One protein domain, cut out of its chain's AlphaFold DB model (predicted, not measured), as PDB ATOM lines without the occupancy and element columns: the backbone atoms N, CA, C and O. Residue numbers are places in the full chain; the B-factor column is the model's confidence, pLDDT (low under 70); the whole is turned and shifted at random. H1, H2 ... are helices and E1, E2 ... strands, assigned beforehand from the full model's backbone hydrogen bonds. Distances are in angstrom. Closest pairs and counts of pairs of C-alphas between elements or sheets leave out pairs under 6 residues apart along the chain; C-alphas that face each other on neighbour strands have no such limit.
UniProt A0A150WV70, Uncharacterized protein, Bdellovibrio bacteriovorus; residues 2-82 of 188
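What this domain is: This is residues 2 to 82 of the 188 residues of an uncharacterized protein of Bdellovibrio bacteriovorus (UniProt A0A150WV70). Two helices, H1 and H2, fold back on each other as a helical hairpin, and a two-stranded antiparallel ribbon of E1 and E2 covers part of one side, with E2 packing on H2 and E1 near H1. The loop of residues 7 to 18 extends one end of this rod, and residues 41 to 46 stick out at the other. The printed part has 81 residues, with two named helices and two named strands in the order E1, H1, H2, E2; the class is mixed, helices and strands. The whole is loose, with a radius of gyration of the C-alphas of 14.6 A and spans of 50 by 24 by 16 A.

How they stand to each other: E1, residues 2 to 6, is the antiparallel neighbour of E2, residues 70 to 77, at 166 degrees; N 2 and O 75, and N 6 and O 70, are each 2.8 A apart, within hydrogen-bond range. H1, residues 19 to 34, is near E1, with 10 pairs of C-alphas within 10 A, but apart from E2. H2, residues 46 to 66, touches H1 at a steep tilt of 40 degrees, opposite ways; their closest C-alphas, of Leu 29 and Ser 56, are 6.8 A apart. The closest C-alphas of H2 and E2 are those of Ser 61 and Leu 71, 5.6 A apart. In H1 and H2 every O i to N i+4 pair is within hydrogen-bond range.

Where its parts are: E1 begins at C-alpha 2 (99.157, -61.805, -41.134) and is 13.7 A long. H1 measures 22.3 A. H2 measures 30.3 A from C-alpha 46 (96.860, -52.753, -24.715). E2 measures 21.3 A and ends at C-alpha 77 (95.073, -62.756, -34.313).

The domain as a whole: The two C-alphas farthest apart, of Leu 12 and Thr 42, are 51.0 A apart. The printed part has no cut. The links E1 to H1 and H1 to H2 are long; H2 to E2 is tight. Residues 79 to 80 have pLDDT under 70.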
ATOM      1  N   SER A   2      99.157 -61.991 -39.681       89.88
ATOM      2  CA  SER A   2      99.157 -61.805 -41.134       89.88
ATOM      3  C   SER A   2      99.581 -60.379 -41.478       89.88
ATOM      4  O   SER A   2      99.345 -59.453 -40.702       89.88
ATOM      5  N   ALA A   3     100.211 -60.207 -42.638       92.75
ATOM      6  CA  ALA A   3     100.607 -58.907 -43.162       92.75
ATOM      7  C   ALA A   3     100.208 -58.802 -44.636       92.75
ATOM      8  O   ALA A   3     100.333 -59.767 -45.388       92.75
ATOM      9  N   GLY A   4      99.696 -57.639 -45.027       92.19
ATOM     10  CA  GLY A   4      99.371 -57.307 -46.407       92.19
ATOM     11  C   GLY A   4     100.465 -56.446 -47.020       92.19
ATOM     12  O   GLY A   4     100.955 -55.520 -46.376       92.19
ATOM     13  N   PHE A   5     100.807 -56.719 -48.275       92.88
ATOM     14  CA  PHE A   5     101.832 -55.998 -49.024       92.88
ATOM     15  C   PHE A   5     101.289 -55.545 -50.378       92.88
ATOM     16  O   PHE A   5     100.504 -56.251 -51.012       92.88
ATOM     17  N   GLN A   6     101.716 -54.367 -50.823       90.06
ATOM     18  CA  GLN A   6     101.267 -53.753 -52.063       90.06
ATOM     19  C   GLN A   6     102.457 -53.282 -52.905       90.06
ATOM     20  O   GLN A   6     103.272 -52.472 -52.461       90.06
ATOM     21  N   ALA A   7     102.499 -53.745 -54.150       88.62
ATOM     22  CA  ALA A   7     103.317 -53.221 -55.239       88.62
ATOM     23  C   ALA A   7     102.542 -53.391 -56.563       88.62
ATOM     24  O   ALA A   7     101.500 -54.064 -56.568       88.62
ATOM     25  N   PRO A   8     102.991 -52.781 -57.676       87.88
ATOM     26  CA  PRO A   8     102.476 -53.116 -59.000       87.88
ATOM     27  C   PRO A   8     102.546 -54.629 -59.237       87.88
ATOM     28  O   PRO A   8     103.516 -55.269 -58.841       87.88
ATOM     29  N   ILE A   9     101.512 -55.193 -59.862       85.12
ATOM     30  CA  ILE A   9     101.466 -56.628 -60.148       85.12
ATOM     31  C   ILE A   9     102.541 -56.949 -61.181       85.12
ATOM     32  O   ILE A   9     102.553 -56.370 -62.269       85.12
ATOM     33  N   ASP A  10     103.422 -57.882 -60.839       82.25
ATOM     34  CA  ASP A  10     104.387 -58.408 -61.787       82.25
ATOM     35  C   ASP A  10     103.644 -59.215 -62.875       82.25
ATOM     36  O   ASP A  10     102.872 -60.125 -62.555       82.25
ATOM     37  N   PRO A  11     103.831 -58.892 -64.166       80.50
ATOM     38  CA  PRO A  11     103.029 -59.465 -65.245       80.50
ATOM     39  C   PRO A  11     103.339 -60.940 -65.531       80.50
ATOM     40  O   PRO A  11     102.563 -61.588 -66.230       80.50
ATOM     41  N   LEU A  12     104.458 -61.474 -65.030       82.81
ATOM     42  CA  LEU A  12     104.873 -62.861 -65.258       82.81
ATOM     43  C   LEU A  12     104.373 -63.791 -64.150       82.81
ATOM     44  O   LEU A  12     103.944 -64.908 -64.425       82.81
ATOM     45  N   SER A  13     104.423 -63.330 -62.904       81.31
ATOM     46  CA  SER A  13     104.004 -64.082 -61.718       81.31
ATOM     47  C   SER A  13     102.551 -63.825 -61.316       81.31
ATOM     48  O   SER A  13     101.963 -64.640 -60.609       81.31
ATOM     49  N   GLY A  14     101.962 -62.702 -61.741       85.06
ATOM     50  CA  GLY A  14     100.618 -62.283 -61.339       85.06
ATOM     51  C   GLY A  14     100.514 -61.868 -59.867       85.06
ATOM     52  O   GLY A  14      99.406 -61.722 -59.352       85.06
ATOM     53  N   MET A  15     101.643 -61.677 -59.178       85.81
ATOM     54  CA  MET A  15     101.697 -61.361 -57.750       85.81
ATOM     55  C   MET A  15     102.137 -59.911 -57.505       85.81
ATOM     56  O   MET A  15     102.931 -59.348 -58.256       85.81
ATOM     57  N   SER A  16     101.632 -59.306 -56.426       83.38
ATOM     58  CA  SER A  16     102.060 -57.978 -55.947       83.38
ATOM     59  C   SER A  16     103.272 -58.031 -55.011       83.38
ATOM     60  O   SER A  16     103.848 -56.997 -54.692       83.38
ATOM     61  N   ALA A  17     103.630 -59.218 -54.525       85.31
ATOM     62  CA  ALA A  17     104.812 -59.484 -53.718       85.31
ATOM     63  C   ALA A  17     105.172 -60.969 -53.843       85.31
ATOM     64  O   ALA A  17     104.287 -61.810 -53.994       85.31
ATOM     65  N   ASP A  18     106.459 -61.293 -53.747       88.25
ATOM     66  CA  ASP A  18     106.912 -62.681 -53.689       88.25
ATOM     67  C   ASP A  18     106.524 -63.307 -52.338       88.25
ATOM     68  O   ASP A  18     107.015 -62.900 -51.281       88.25
ATOM     69  N   LEU A  19     105.641 -64.308 -52.373       88.31
ATOM     70  CA  LEU A  19     105.144 -64.991 -51.178       88.31
ATOM     71  C   LEU A  19     106.250 -65.716 -50.399       88.31
ATOM     72  O   LEU A  19     106.185 -65.773 -49.174       88.31
ATOM     73  N   VAL A  20     107.296 -66.206 -51.075       91.19
ATOM     74  CA  VAL A  20     108.430 -66.869 -50.413       91.19
ATOM     75  C   VAL A  20     109.211 -65.865 -49.566       91.19
ATOM     76  O   VAL A  20     109.633 -66.173 -48.448       91.19
ATOM     77  N   LEU A  21     109.379 -64.637 -50.069       92.44
ATOM     78  CA  LEU A  21     110.000 -63.554 -49.305       92.44
ATOM     79  C   LEU A  21     109.118 -63.117 -48.137       92.44
ATOM     80  O   LEU A  21     109.632 -62.932 -47.034       92.44
ATOM     81  N   VAL A  22     107.807 -63.002 -48.354       92.56
ATOM     82  CA  VAL A  22     106.854 -62.651 -47.294       92.56
ATOM     83  C   VAL A  22     106.898 -63.674 -46.157       92.56
ATOM     84  O   VAL A  22     107.060 -63.278 -45.002       92.56
ATOM     85  N   ASP A  23     106.839 -64.972 -46.459       93.69
ATOM     86  CA  ASP A  23     106.917 -66.032 -45.446       93.69
ATOM     87  C   ASP A  23     108.235 -65.978 -44.668       93.69
ATOM     88  O   ASP A  23     108.244 -66.083 -43.437       93.69
ATOM     89  N   LYS A  24     109.353 -65.729 -45.364       95.56
ATOM     90  CA  LYS A  24     110.656 -65.528 -44.722       95.56
ATOM     91  C   LYS A  24     110.631 -64.338 -43.762       95.56
ATOM     92  O   LYS A  24     111.079 -64.472 -42.626       95.56
ATOM     93  N   TRP A  25     110.100 -63.188 -44.177       96.62
ATOM     94  CA  TRP A  25     110.033 -61.997 -43.322       96.62
ATOM     95  C   TRP A  25     109.133 -62.200 -42.107       96.62
ATOM     96  O   TRP A  25     109.479 -61.743 -41.019       96.62
ATOM     97  N   LEU A  26     108.005 -62.898 -42.259       95.75
ATOM     98  CA  LEU A  26     107.122 -63.230 -41.140       95.75
ATOM     99  C   LEU A  26     107.796 -64.203 -40.162       95.75
ATOM    100  O   LEU A  26     107.643 -64.043 -38.950       95.75
ATOM    101  N   GLY A  27     108.572 -65.164 -40.670       96.44
ATOM    102  CA  GLY A  27     109.400 -66.054 -39.853       96.44
ATOM    103  C   GLY A  27     110.483 -65.302 -39.076       96.44
ATOM    104  O   GLY A  27     110.600 -65.473 -37.864       96.44
ATOM    105  N   GLU A  28     111.222 -64.412 -39.743       97.25
ATOM    106  CA  GLU A  28     112.236 -63.561 -39.106       97.25
ATOM    107  C   GLU A  28     111.622 -62.627 -38.056       97.25
ATOM    108  O   GLU A  28     112.163 -62.496 -36.958       97.25
ATOM    109  N   LEU A  29     110.471 -62.015 -38.361       97.00
ATOM    110  CA  LEU A  29     109.745 -61.181 -37.409       97.00
ATOM    111  C   LEU A  29     109.326 -61.998 -36.185       97.00
ATOM    112  O   LEU A  29     109.516 -61.544 -35.061       97.00
ATOM    113  N   LYS A  30     108.782 -63.203 -36.379       95.56
ATOM    114  CA  LYS A  30     108.407 -64.081 -35.265       95.56
ATOM    115  C   LYS A  30     109.602 -64.328 -34.342       95.56
ATOM    116  O   LYS A  30     109.497 -64.065 -33.149       95.56
ATOM    117  N   SER A  31     110.742 -64.754 -34.890       96.94
ATOM    118  CA  SER A  31     111.956 -64.983 -34.097       96.94
ATOM    119  C   SER A  31     112.452 -63.714 -33.395       96.94
ATOM    120  O   SER A  31     112.847 -63.771 -32.232       96.94
ATOM    121  N   HIS A  32     112.392 -62.558 -34.066       96.25
ATOM    122  CA  HIS A  32     112.734 -61.260 -33.476       96.25
ATOM    123  C   HIS A  32     111.848 -60.925 -32.273       96.25
ATOM    124  O   HIS A  32     112.363 -60.575 -31.212       96.25
ATOM    125  N   LEU A  33     110.529 -61.067 -32.407       95.12
ATOM    126  CA  LEU A  33     109.584 -60.797 -31.323       95.12
ATOM    127  C   LEU A  33     109.743 -61.774 -30.151       95.12
ATOM    128  O   LEU A  33     109.680 -61.334 -29.005       95.12
ATOM    129  N   GLU A  34     109.968 -63.064 -30.427       94.25
ATOM    130  CA  GLU A  34     110.144 -64.120 -29.414       94.25
ATOM    131  C   GLU A  34     111.470 -64.000 -28.646       94.25
ATOM    132  O   GLU A  34     111.561 -64.433 -27.502       94.25
ATOM    133  N   SER A  35     112.489 -63.368 -29.237       95.19
ATOM    134  CA  SER A  35     113.763 -63.082 -28.556       95.19
ATOM    135  C   SER A  35     113.682 -61.966 -27.504       95.19
ATOM    136  O   SER A  35     114.651 -61.730 -26.779       95.19
ATOM    137  N   LYS A  36     112.547 -61.262 -27.422       93.88
ATOM    138  CA  LYS A  36     112.327 -60.131 -26.517       93.88
ATOM    139  C   LYS A  36     111.341 -60.499 -25.416       93.88
ATOM    140  O   LYS A  36     110.345 -61.178 -25.651       93.88
ATOM    141  N   THR A  37     111.568 -59.951 -24.226       91.00
ATOM    142  CA  THR A  37     110.581 -59.995 -23.144       91.00
ATOM    143  C   THR A  37     109.668 -58.781 -23.239       91.00
ATOM    144  O   THR A  37     110.128 -57.641 -23.168       91.00
ATOM    145  N   TRP A  38     108.366 -59.024 -23.360       90.75
ATOM    146  CA  TRP A  38     107.337 -57.989 -23.384       90.75
ATOM    147  C   TRP A  38     106.670 -57.924 -22.012       90.75
ATOM    148  O   TRP A  38     105.915 -58.822 -21.647       90.75
ATOM    149  N   MET A  39     106.974 -56.887 -21.230       87.81
ATOM    150  CA  MET A  39     106.377 -56.697 -19.906       87.81
ATOM    151  C   MET A  39     105.193 -55.736 -19.979       87.81
ATOM    152  O   MET A  39     105.271 -54.690 -20.622       87.81
ATOM    153  N   ALA A  40     104.102 -56.096 -19.308       87.06
ATOM    154  CA  ALA A  40     102.997 -55.191 -19.038       87.06
ATOM    155  C   ALA A  40     103.165 -54.613 -17.629       87.06
ATOM    156  O   ALA A  40     103.444 -55.349 -16.684       87.06
ATOM    157  N   GLU A  41     103.021 -53.296 -17.494       84.50
ATOM    158  CA  GLU A  41     103.079 -52.613 -16.193       84.50
ATOM    159  C   GLU A  41     101.799 -52.827 -15.373       84.50
ATOM    160  O   GLU A  41     101.802 -52.687 -14.151       84.50
ATOM    161  N   THR A  42     100.703 -53.172 -16.049       86.88
ATOM    162  CA  THR A  42      99.382 -53.413 -15.470       86.88
ATOM    163  C   THR A  42      98.769 -54.679 -16.074       86.88
ATOM    164  O   THR A  42      99.330 -55.292 -16.983       86.88
ATOM    165  N   GLU A  43      97.591 -55.077 -15.593       86.12
ATOM    166  CA  GLU A  43      96.814 -56.176 -16.188       86.12
ATOM    167  C   GLU A  43      96.285 -55.836 -17.596       86.12
ATOM    168  O   GLU A  43      95.865 -56.721 -18.344       86.12
ATOM    169  N   ILE A  44      96.322 -54.557 -17.983       89.06
ATOM    170  CA  ILE A  44      95.850 -54.078 -19.279       89.06
ATOM    171  C   ILE A  44      96.987 -54.194 -20.286       89.06
ATOM    172  O   ILE A  44      97.946 -53.426 -20.284       89.06
ATOM    173  N   LEU A  45      96.847 -55.152 -21.198       90.31
ATOM    174  CA  LEU A  45      97.884 -55.483 -22.175       90.31
ATOM    175  C   LEU A  45      97.916 -54.551 -23.395       90.31
ATOM    176  O   LEU A  45      98.837 -54.647 -24.200       90.31
ATOM    177  N   ASN A  46      96.958 -53.631 -23.544       91.00
ATOM    178  CA  ASN A  46      96.860 -52.753 -24.715       91.00
ATOM    179  C   ASN A  46      98.136 -51.941 -25.030       91.00
ATOM    180  O   ASN A  46      98.482 -51.846 -26.211       91.00
ATOM    181  N   PRO A  47      98.870 -51.372 -24.050       91.94
ATOM    182  CA  PRO A  47     100.133 -50.679 -24.318       91.94
ATOM    183  C   PRO A  47     101.221 -51.613 -24.864       91.94
ATOM    184  O   PRO A  47     101.924 -51.263 -25.817       91.94
ATOM    185  N   THR A  48     101.328 -52.821 -24.307       92.69
ATOM    186  CA  THR A  48     102.234 -53.872 -24.794       92.69
ATOM    187  C   THR A  48     101.822 -54.310 -26.205       92.69
ATOM    188  O   THR A  48     102.656 -54.341 -27.107       92.69
ATOM    189  N   TRP A  49     100.513 -54.497 -26.402       92.44
ATOM    190  CA  TRP A  49      99.735 -54.493 -27.647       92.44
ATOM    191  C   TRP A  49     100.303 -53.592 -28.745       92.44
ATOM    192  O   TRP A  49     100.861 -54.014 -29.762       92.44
ATOM    193  N   ALA A  50     100.144 -52.296 -28.493       92.69
ATOM    194  CA  ALA A  50     100.554 -51.221 -29.381       92.69
ATOM    195  C   ALA A  50     102.065 -51.226 -29.639       92.69
ATOM    196  O   ALA A  50     102.492 -50.976 -30.765       92.69
ATOM    197  N   SER A  51     102.870 -51.534 -28.621       93.38
ATOM    198  CA  SER A  51     104.329 -51.591 -28.747       93.38
ATOM    199  C   SER A  51     104.764 -52.724 -29.675       93.38
ATOM    200  O   SER A  51     105.575 -52.507 -30.575       93.38
ATOM    201  N   LEU A  52     104.170 -53.911 -29.521       94.50
ATOM    202  CA  LEU A  52     104.432 -55.058 -30.386       94.50
ATOM    203  C   LEU A  52     104.016 -54.766 -31.831       94.50
ATOM    204  O   LEU A  52     104.758 -55.071 -32.766       94.50
ATOM    205  N   LEU A  53     102.864 -54.118 -32.021       95.25
ATOM    206  CA  LEU A  53     102.383 -53.685 -33.333       95.25
ATOM    207  C   LEU A  53     103.344 -52.693 -34.001       95.25
ATOM    208  O   LEU A  53     103.667 -52.850 -35.178       95.25
ATOM    209  N   ALA A  54     103.807 -51.689 -33.254       94.75
ATOM    210  CA  ALA A  54     104.725 -50.671 -33.750       94.75
ATOM    211  C   ALA A  54     106.077 -51.274 -34.152       94.75
ATOM    212  O   ALA A  54     106.560 -51.000 -35.250       94.75
ATOM    213  N   GLU A  55     106.646 -52.137 -33.307       96.12
ATOM    214  CA  GLU A  55     107.892 -52.858 -33.587       96.12
ATOM    215  C   GLU A  55     107.765 -53.721 -34.846       96.12
ATOM    216  O   GLU A  55     108.601 -53.662 -35.747       96.12
ATOM    217  N   SER A  56     106.677 -54.484 -34.936       96.81
ATOM    218  CA  SER A  56     106.415 -55.392 -36.052       96.81
ATOM    219  C   SER A  56     106.225 -54.650 -37.367       96.81
ATOM    220  O   SER A  56     106.764 -55.051 -38.398       96.81
ATOM    221  N   ARG A  57     105.498 -53.529 -37.329       96.19
ATOM    222  CA  ARG A  57     105.341 -52.645 -38.481       96.19
ATOM    223  C   ARG A  57     106.688 -52.077 -38.910       96.19
ATOM    224  O   ARG A  57     107.004 -52.145 -40.088       96.19
ATOM    225  N   ASN A  58     107.494 -51.565 -37.980       96.31
ATOM    226  CA  ASN A  58     108.809 -51.010 -38.306       96.31
ATOM    227  C   ASN A  58     109.720 -52.064 -38.953       96.31
ATOM    228  O   ASN A  58     110.340 -51.784 -39.977       96.31
ATOM    229  N   PHE A  59     109.752 -53.280 -38.402       97.19
ATOM    230  CA  PHE A  59     110.532 -54.391 -38.946       97.19
ATOM    231  C   PHE A  59     110.097 -54.755 -40.371       97.19
ATOM    232  O   PHE A  59     110.921 -54.811 -41.283       97.19
ATOM    233  N   LEU A  60     108.796 -54.980 -40.585       96.88
ATOM    234  CA  LEU A  60     108.282 -55.383 -41.896       96.88
ATOM    235  C   LEU A  60     108.369 -54.257 -42.924       96.88
ATOM    236  O   LEU A  60     108.660 -54.544 -44.081       96.88
ATOM    237  N   SER A  61     108.180 -52.997 -42.525       96.00
ATOM    238  CA  SER A  61     108.370 -51.851 -43.419       96.00
ATOM    239  C   SER A  61     109.806 -51.779 -43.934       96.00
ATOM    240  O   SER A  61     110.000 -51.657 -45.135       96.00
ATOM    241  N   GLN A  62     110.814 -51.962 -43.071       96.25
ATOM    242  CA  GLN A  62     112.220 -51.975 -43.504       96.25
ATOM    243  C   GLN A  62     112.512 -53.088 -44.522       96.25
ATOM    244  O   GLN A  62     113.236 -52.871 -45.494       96.25
ATOM    245  N   LYS A  63     111.945 -54.284 -44.312       95.31
ATOM    246  CA  LYS A  63     112.087 -55.419 -45.239       95.31
ATOM    247  C   LYS A  63     111.377 -55.158 -46.567       95.31
ATOM    248  O   LYS A  63     111.956 -55.415 -47.621       95.31
ATOM    249  N   ALA A  64     110.159 -54.624 -46.508       93.31
ATOM    250  CA  ALA A  64     109.356 -54.296 -47.677       93.31
ATOM    251  C   ALA A  64     110.029 -53.209 -48.529       93.31
ATOM    252  O   ALA A  64     110.187 -53.399 -49.733       93.31
ATOM    253  N   ASP A  65     110.522 -52.136 -47.901       93.56
ATOM    254  CA  ASP A  65     111.205 -51.031 -48.581       93.56
ATOM    255  C   ASP A  65     112.459 -51.517 -49.326       93.56
ATOM    256  O   ASP A  65     112.677 -51.153 -50.482       93.56
ATOM    257  N   ALA A  66     113.251 -52.405 -48.708       92.62
ATOM    258  CA  ALA A  66     114.422 -53.013 -49.345       92.62
ATOM    259  C   ALA A  66     114.063 -53.870 -50.574       92.62
ATOM    260  O   ALA A  66     114.867 -53.991 -51.498       92.62
ATOM    261  N   ALA A  67     112.857 -54.440 -50.596       90.69
ATOM    262  CA  ALA A  67     112.315 -55.211 -51.709       90.69
ATOM    263  C   ALA A  67     111.459 -54.375 -52.679       90.69
ATOM    264  O   ALA A  67     110.860 -54.939 -53.589       90.69
ATOM    265  N   GLN A  68     111.395 -53.048 -52.502       91.19
ATOM    266  CA  GLN A  68     110.564 -52.130 -53.296       91.19
ATOM    267  C   GLN A  68     109.054 -52.433 -53.237       91.19
ATOM    268  O   GLN A  68     108.304 -52.144 -54.171       91.19
ATOM    269  N   VAL A  69     108.594 -52.977 -52.111       92.44
ATOM    270  CA  VAL A  69     107.187 -53.266 -51.816       92.44
ATOM    271  C   VAL A  69     106.737 -52.401 -50.639       92.44
ATOM    272  O   VAL A  69     107.536 -52.043 -49.782       92.44
ATOM    273  N   LYS A  70     105.449 -52.057 -50.557       93.62
ATOM    274  CA  LYS A  70     104.898 -51.313 -49.414       93.62
ATOM    275  C   LYS A  70     104.125 -52.230 -48.480       93.62
ATOM    276  O   LYS A  70     103.250 -52.971 -48.925       93.62
ATOM    277  N   LEU A  71     104.392 -52.140 -47.181       94.88
ATOM    278  CA  LEU A  71     103.530 -52.743 -46.165       94.88
ATOM    279  C   LEU A  71     102.179 -52.006 -46.146       94.88
ATOM    280  O   LEU A  71     102.134 -50.789 -45.971       94.88
ATOM    281  N   TYR A  72     101.085 -52.743 -46.326       94.56
ATOM    282  CA  TYR A  72      99.727 -52.200 -46.422       94.56
ATOM    283  C   TYR A  72      98.884 -52.470 -45.170       94.56
ATOM    284  O   TYR A  72      98.053 -51.650 -44.781       94.56
ATOM    285  N   SER A  73      99.076 -53.621 -44.530       96.00
ATOM    286  CA  SER A  73      98.348 -53.971 -43.311       96.00
ATOM    287  C   SER A  73      99.115 -54.970 -42.459       96.00
ATOM    288  O   SER A  73      99.966 -55.711 -42.946       96.00
ATOM    289  N   LEU A  74      98.799 -54.991 -41.170       96.25
ATOM    290  CA  LEU A  74      99.345 -55.912 -40.189       96.25
ATOM    291  C   LEU A  74      98.240 -56.287 -39.207       96.25
ATOM    292  O   LEU A  74      97.588 -55.415 -38.634       96.25
ATOM    293  N   ASN A  75      98.022 -57.583 -39.017       95.06
ATOM    294  CA  ASN A  75      96.998 -58.099 -38.124       95.06
ATOM    295  C   ASN A  75      97.553 -59.235 -37.263       95.06
ATOM    296  O   ASN A  75      98.044 -60.261 -37.749       95.06
ATOM    297  N   PHE A  76      97.435 -59.068 -35.956       93.94
ATOM    298  CA  PHE A  76      97.699 -60.102 -34.977       93.94
ATOM    299  C   PHE A  76      96.379 -60.685 -34.518       93.94
ATOM    300  O   PHE A  76      95.571 -60.014 -33.884       93.94
ATOM    301  N   ARG A  77      96.182 -61.964 -34.826       84.62
ATOM    302  CA  ARG A  77      95.073 -62.756 -34.313       84.62
ATOM    303  C   ARG A  77      95.585 -63.574 -33.141       84.62
ATOM    304  O   ARG A  77      96.500 -64.370 -33.355       84.62
ATOM    305  N   GLU A  78      95.007 -63.393 -31.959       72.88
ATOM    306  CA  GLU A  78      95.234 -64.316 -30.852       72.88
ATOM    307  C   GLU A  78      94.040 -65.263 -30.682       72.88
ATOM    308  O   GLU A  78      92.902 -64.943 -31.033       72.88
ATOM    309  N   GLU A  79      94.306 -66.456 -30.155       65.06
ATOM    310  CA  GLU A  79      93.311 -67.519 -29.980       65.06
ATOM    311  C   GLU A  79      92.262 -67.185 -28.903       65.06
ATOM    312  O   GLU A  79      91.164 -67.737 -28.921       65.06
ATOM    313  N   ARG A  80      92.542 -66.237 -27.997       69.19
ATOM    314  CA  ARG A  80      91.695 -65.905 -26.835       69.19
ATOM    315  C   ARG A  80      90.754 -64.719 -27.058       69.19
ATOM    316  O   ARG A  80      90.577 -63.888 -26.171       69.19
ATOM    317  N   HIS A  81      90.120 -64.653 -28.227       83.25
ATOM    318  CA  HIS A  81      89.057 -63.680 -28.534       83.25
ATOM    319  C   HIS A  81      89.500 -62.215 -28.619       83.25
ATOM    320  O   HIS A  81      88.658 -61.320 -28.551       83.25
ATOM    321  N   TRP A  82      90.789 -61.950 -28.814       88.50
ATOM    322  CA  TRP A  82      91.270 -60.606 -29.098       88.50
ATOM    323  C   TRP A  82      92.225 -60.589 -30.289       88.50
ATOM    324  O   TRP A  82      92.789 -61.601 -30.712       88.50
TER     325      TRP A  82